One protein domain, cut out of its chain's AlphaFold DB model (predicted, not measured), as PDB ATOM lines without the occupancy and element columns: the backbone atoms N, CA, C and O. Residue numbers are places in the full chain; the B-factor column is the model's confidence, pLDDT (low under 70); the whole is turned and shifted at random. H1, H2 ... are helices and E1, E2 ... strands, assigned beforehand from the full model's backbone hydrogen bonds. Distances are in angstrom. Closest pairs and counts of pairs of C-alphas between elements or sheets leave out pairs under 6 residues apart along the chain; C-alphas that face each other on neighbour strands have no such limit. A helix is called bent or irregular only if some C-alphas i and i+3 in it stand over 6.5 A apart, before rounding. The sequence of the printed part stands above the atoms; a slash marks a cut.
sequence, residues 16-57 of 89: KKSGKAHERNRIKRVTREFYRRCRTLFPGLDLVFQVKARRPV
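Overview. This is residues 16 to 57 of the 89 residues of the protein "Ribonuclease P protein component" of Deltaproteobacteria bacterium RIFOXYA12_FULL_61_11 (UniProt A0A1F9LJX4). A long, slightly kinked helix, H1, makes one side of a thin rod, and the chain then turns and folds back over it as a single strand, E1. The turn, residues 40 to 46, sticks out at one end of the rod, while residues 16 to 20 and 52 to 57 lie towards its other end; E1 and H1 come near each other at a single place. The printed part has 42 residues with one named helix followed by one named strand, and its class is mostly helix. It is loose, with a radius of gyration of the C-alphas of 11.9 A, and spans 33 by 14 by 13 A.

Arrangement. H1, residues 21 to 41, has a kink of 33 degrees near residue 35. It is irregular: C-alphas 37 and 40 are 7.7 A apart. Of its O i to N i+4 pairs, 15 of 17 are within hydrogen-bond range. A tight link of 5 residues leads from H1 to E1, residues 47 to 51. The closest C-alphas of the two, those of Thr 31 and Phe 49, are 7.7 A apart, the one pair within 8 A. Their centres are 10.0 A apart. E1 pairs with no named strand.

Along the chain. H1 begins with C-alpha 21 at (-294.405, -274.975, -175.555) and ends with C-alpha 41 at (-314.555, -262.229, -193.743), 30.0 A away. E1 measures 12.5 A from its first to its last C-alpha and ends with C-alpha 51 at (-307.544, -275.767, -180.687).

Size, cuts and confidence. The two C-alphas farthest apart, those of Gly 44 and Pro 56, are 33.7 A apart. The first and last printed C-alphas, those of Lys 16 and Val 57, are 13.0 A apart. Residues 40 to 46 stand free, of which 40 and 41 belong to H1. The printed part has no cut. The mean pLDDT of the printed part is 83.9, and residue 56 is under 70.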
ATOM      1  N   LYS A  16    -303.295-277.811-173.265       84.88
ATOM      2  CA  LYS A  16    -302.019-278.295-172.697       84.88
ATOM      3  C   LYS A  16    -301.595-279.657-173.270       84.88
ATOM      4  O   LYS A  16    -300.403-279.916-173.405       84.88
ATOM      5  N   LYS A  17    -302.566-280.497-173.653       83.38
ATOM      6  CA  LYS A  17    -302.343-281.830-174.246       83.38
ATOM      7  C   LYS A  17    -301.797-281.781-175.683       83.38
ATOM      8  O   LYS A  17    -301.282-282.785-176.162       83.38
ATOM      9  N   SER A  18    -301.843-280.626-176.347       79.12
ATOM     10  CA  SER A  18    -301.500-280.495-177.769       79.12
ATOM     11  C   SER A  18    -300.007-280.372-178.063       79.12
ATOM     12  O   SER A  18    -299.630-280.302-179.224       79.12
ATOM     13  N   GLY A  19    -299.137-280.284-177.052       84.56
ATOM     14  CA  GLY A  19    -297.759-279.900-177.350       84.56
ATOM     15  C   GLY A  19    -296.889-279.536-176.159       84.56
ATOM     16  O   GLY A  19    -297.387-279.162-175.095       84.56
ATOM     17  N   LYS A  20    -295.574-279.576-176.377       88.56
ATOM     18  CA  LYS A  20    -294.562-278.784-175.689       88.56
ATOM     19  C   LYS A  20    -294.822-277.320-176.052       88.56
ATOM     20  O   LYS A  20    -295.610-277.001-176.944       88.56
ATOM     21  N   ALA A  21    -294.175-276.402-175.345       89.25
ATOM     22  CA  ALA A  21    -294.405-274.975-175.555       89.25
ATOM     23  C   ALA A  21    -294.167-274.539-177.013       89.25
ATOM     24  O   ALA A  21    -294.977-273.792-177.557       89.25
ATOM     25  N   HIS A  22    -293.119-275.052-177.665       88.94
ATOM     26  CA  HIS A  22    -292.807-274.705-179.052       88.94
ATOM     27  C   HIS A  22    -293.878-275.189-180.046       88.94
ATOM     28  O   HIS A  22    -294.279-274.406-180.904       88.94
ATOM     29  N   GLU A  23    -294.413-276.408-179.894       88.69
ATOM     30  CA  GLU A  23    -295.515-276.924-180.728       88.69
ATOM     31  C   GLU A  23    -296.773-276.061-180.561       88.69
ATOM     32  O   GLU A  23    -297.358-275.611-181.542       88.69
ATOM     33  N   ARG A  24    -297.150-275.726-179.318       89.75
ATOM     34  CA  ARG A  24    -298.307-274.847-179.068       89.75
ATOM     35  C   ARG A  24    -298.105-273.445-179.642       89.75
ATOM     36  O   ARG A  24    -299.051-272.852-180.155       89.75
ATOM     37  N   ASN A  25    -296.891-272.903-179.564       91.12
ATOM     38  CA  ASN A  25    -296.562-271.604-180.148       91.12
ATOM     39  C   ASN A  25    -296.637-271.634-181.677       91.12
ATOM     40  O   ASN A  25    -297.045-270.645-182.282       91.12
ATOM     41  N   ARG A  26    -296.281-272.766-182.289       90.31
ATOM     42  CA  ARG A  26    -296.387-272.980-183.730       90.31
ATOM     43  C   ARG A  26    -297.844-273.063-184.186       90.31
ATOM     44  O   ARG A  26    -298.220-272.298-185.066       90.31
ATOM     45  N   ILE A  27    -298.685-273.829-183.487       89.69
ATOM     46  CA  ILE A  27    -300.146-273.852-183.702       89.69
ATOM     47  C   ILE A  27    -300.717-272.431-183.609       89.69
ATOM     48  O   ILE A  27    -301.375-271.955-184.527       89.69
ATOM     49  N   LYS A  28    -300.387-271.696-182.535       90.56
ATOM     50  CA  LYS A  28    -300.819-270.298-182.373       90.56
ATOM     51  C   LYS A  28    -300.351-269.398-183.510       90.56
ATOM     52  O   LYS A  28    -301.067-268.455-183.832       90.56
ATOM     53  N   ARG A  29    -299.158-269.626-184.071       90.94
ATOM     54  CA  ARG A  29    -298.677-268.872-185.232       90.94
ATOM     55  C   ARG A  29    -299.564-269.160-186.433       90.94
ATOM     56  O   ARG A  29    -300.195-268.218-186.894       90.94
ATOM     57  N   VAL A  30    -299.694-270.423-186.839       90.19
ATOM     58  CA  VAL A  30    -300.497-270.842-188.003       90.19
ATOM     59  C   VAL A  30    -301.932-270.318-187.912       90.19
ATOM     60  O   VAL A  30    -302.404-269.657-188.835       90.19
ATOM     61  N   THR A  31    -302.598-270.491-186.765       89.69
ATOM     62  CA  THR A  31    -303.964-269.986-186.555       89.69
ATOM     63  C   THR A  31    -304.054-268.463-186.681       89.69
ATOM     64  O   THR A  31    -304.989-267.944-187.287       89.69
ATOM     65  N   ARG A  32    -303.076-267.715-186.151       89.88
ATOM     66  CA  ARG A  32    -303.055-266.251-186.305       89.88
ATOM     67  C   ARG A  32    -302.802-265.837-187.748       89.88
ATOM     68  O   ARG A  32    -303.369-264.842-188.178       89.88
ATOM     69  N   GLU A  33    -301.950-266.546-188.484       90.94
ATOM     70  CA  GLU A  33    -301.692-266.230-189.896       90.94
ATOM     71  C   GLU A  33    -302.934-266.457-190.747       90.94
ATOM     72  O   GLU A  33    -303.277-265.611-191.570       90.94
ATOM     73  N   PHE A  34    -303.632-267.562-190.488       88.38
ATOM     74  CA  PHE A  34    -304.927-267.849-191.079       88.38
ATOM     75  C   PHE A  34    -305.926-266.719-190.789       88.38
ATOM     76  O   PHE A  34    -306.467-266.132-191.724       88.38
ATOM     77  N   TYR A  35    -306.083-266.318-189.521       86.38
ATOM     78  CA  TYR A  35    -306.960-265.201-189.154       86.38
ATOM     79  C   TYR A  35    -306.572-263.891-189.852       86.38
ATOM     80  O   TYR A  35    -307.442-263.195-190.361       86.38
ATOM     81  N   ARG A  36    -305.275-263.556-189.938       85.12
ATOM     82  CA  ARG A  36    -304.822-262.344-190.646       85.12
ATOM     83  C   ARG A  36    -305.249-262.339-192.116       85.12
ATOM     84  O   ARG A  36    -305.618-261.282-192.616       85.12
ATOM     85  N   ARG A  37    -305.219-263.494-192.792       85.19
ATOM     86  CA  ARG A  37    -305.654-263.639-194.195       85.19
ATOM     87  C   ARG A  37    -307.175-263.597-194.346       85.19
ATOM     88  O   ARG A  37    -307.670-263.095-195.345       85.19
ATOM     89  N   CYS A  38    -307.903-264.099-193.353       78.62
ATOM     90  CA  CYS A  38    -309.362-264.190-193.366       78.62
ATOM     91  C   CYS A  38    -310.065-263.037-192.636       78.62
ATOM     92  O   CYS A  38    -311.287-263.048-192.524       78.62
ATOM     93  N   ARG A  39    -309.326-262.040-192.139       77.69
ATOM     94  CA  ARG A  39    -309.845-260.948-191.301       77.69
ATOM     95  C   ARG A  39    -311.035-260.221-191.926       77.69
ATOM     96  O   ARG A  39    -311.983-259.880-191.231       77.69
ATOM     97  N   THR A  40    -310.989-260.009-193.237       76.81
ATOM     98  CA  THR A  40    -312.038-259.320-194.000       76.81
ATOM     99  C   THR A  40    -313.356-260.091-194.056       76.81
ATOM    100  O   THR A  40    -314.388-259.489-194.329       76.81
ATOM    101  N   LEU A  41    -313.347-261.400-193.778       72.50
ATOM    102  CA  LEU A  41    -314.555-262.229-193.743       72.50
ATOM    103  C   LEU A  41    -315.372-262.031-192.459       72.50
ATOM    104  O   LEU A  41    -316.547-262.386-192.437       72.50
ATOM    105  N   PHE A  42    -314.769-261.458-191.411       74.19
ATOM    106  CA  PHE A  42    -315.383-261.283-190.090       74.19
ATOM    107  C   PHE A  42    -315.226-259.839-189.588       74.19
ATOM    108  O   PHE A  42    -314.571-259.608-188.565       74.19
ATOM    109  N   PRO A  43    -315.775-258.841-190.307       76.19
ATOM    110  CA  PRO A  43    -315.696-257.452-189.873       76.19
ATOM    111  C   PRO A  43    -316.459-257.267-188.554       76.19
ATOM    112  O   PRO A  43    -317.585-257.737-188.415       76.19
ATOM    113  N   GLY A  44    -315.839-256.596-187.579       78.25
ATOM    114  CA  GLY A  44    -316.470-256.273-186.292       78.25
ATOM    115  C   GLY A  44    -316.726-257.449-185.340       78.25
ATOM    116  O   GLY A  44    -317.368-257.248-184.315       78.25
ATOM    117  N   LEU A  45    -316.235-258.658-185.641       80.31
ATOM    118  CA  LEU A  45    -316.444-259.838-184.798       80.31
ATOM    119  C   LEU A  45    -315.194-260.219-184.010       80.31
ATOM    120  O   LEU A  45    -314.068-260.175-184.515       80.31
ATOM    121  N   ASP A  46    -315.424-260.692-182.789       84.00
ATOM    122  CA  ASP A  46    -314.397-261.289-181.950       84.00
ATOM    123  C   ASP A  46    -314.403-262.809-182.111       84.00
ATOM    124  O   ASP A  46    -315.369-263.485-181.762       84.00
ATOM    125  N   LEU A  47    -313.304-263.362-182.623       85.31
ATOM    126  CA  LEU A  47    -313.150-264.798-182.830       85.31
ATOM    127  C   LEU A  47    -312.254-265.421-181.761       85.31
ATOM    128  O   LEU A  47    -311.133-264.970-181.513       85.31
ATOM    129  N   VAL A  48    -312.714-266.524-181.173       89.38
ATOM    130  CA  VAL A  48    -311.926-267.331-180.237       89.38
ATOM    131  C   VAL A  48    -311.678-268.706-180.845       89.38
ATOM    132  O   VAL A  48    -312.572-269.544-180.915       89.38
ATOM    133  N   PHE A  49    -310.437-268.969-181.249       89.12
ATOM    134  CA  PHE A  49    -310.017-270.275-181.749       89.12
ATOM    135  C   PHE A  49    -309.574-271.158-180.586       89.12
ATOM    136  O   PHE A  49    -308.509-270.940-180.000       89.12
ATOM    137  N   GLN A  50    -310.369-272.175-180.258       90.69
ATOM    138  CA  GLN A  50    -310.008-273.187-179.270       90.69
ATOM    139  C   GLN A  50    -309.499-274.453-179.970       90.69
ATOM    140  O   GLN A  50    -310.273-275.299-180.404       90.69
ATOM    141  N   VAL A  51    -308.177-274.609-180.045       87.31
ATOM    142  CA  VAL A  51    -307.544-275.767-180.687       87.31
ATOM    143  C   VAL A  51    -307.384-276.901-179.676       87.31
ATOM    144  O   VAL A  51    -306.588-276.820-178.730       87.31
ATOM    145  N   LYS A  52    -308.141-277.980-179.895       84.62
ATOM    146  CA  LYS A  52    -308.099-279.230-179.124       84.62
ATOM    147  C   LYS A  52    -307.461-280.342-179.955       84.62
ATOM    148  O   LYS A  52    -308.127-281.289-180.349       84.62
ATOM    149  N   ALA A  53    -306.160-280.247-180.200       75.06
ATOM    150  CA  ALA A  53    -305.451-281.276-180.955       75.06
ATOM    151  C   ALA A  53    -304.819-282.330-180.030       75.06
ATOM    152  O   ALA A  53    -304.237-281.980-178.992       75.06
ATOM    153  N   ARG A  54    -304.917-283.608-180.417       73.44
ATOM    154  CA  ARG A  54    -304.060-284.694-179.912       73.44
ATOM    155  C   ARG A  54    -302.822-284.758-180.812       73.44
ATOM    156  O   ARG A  54    -302.922-284.481-181.998       73.44
ATOM    157  N   ARG A  55    -301.650-285.025-180.237       71.69
ATOM    158  CA  ARG A  55    -300.386-285.002-180.988       71.69
ATOM    159  C   ARG A  55    -300.227-286.206-181.928       71.69
ATOM    160  O   ARG A  55    -300.728-287.271-181.566       71.69
ATOM    161  N   PRO A  56    -299.401-286.079-182.988       68.88
ATOM    162  CA  PRO A  56    -298.809-284.837-183.517       68.88
ATOM    163  C   PRO A  56    -299.840-284.005-184.298       68.88
ATOM    164  O   PRO A  56    -300.815-284.545-184.803       68.88
ATOM    165  N   VAL A  57    -299.644-282.684-184.363       74.50
ATOM    166  CA  VAL A  57    -300.527-281.794-185.137       74.50
ATOM    167  C   VAL A  57    -299.906-281.574-186.505       74.50
ATOM    168  O   VAL A  57    -298.848-280.951-186.593       74.50
TER     169      VAL A  57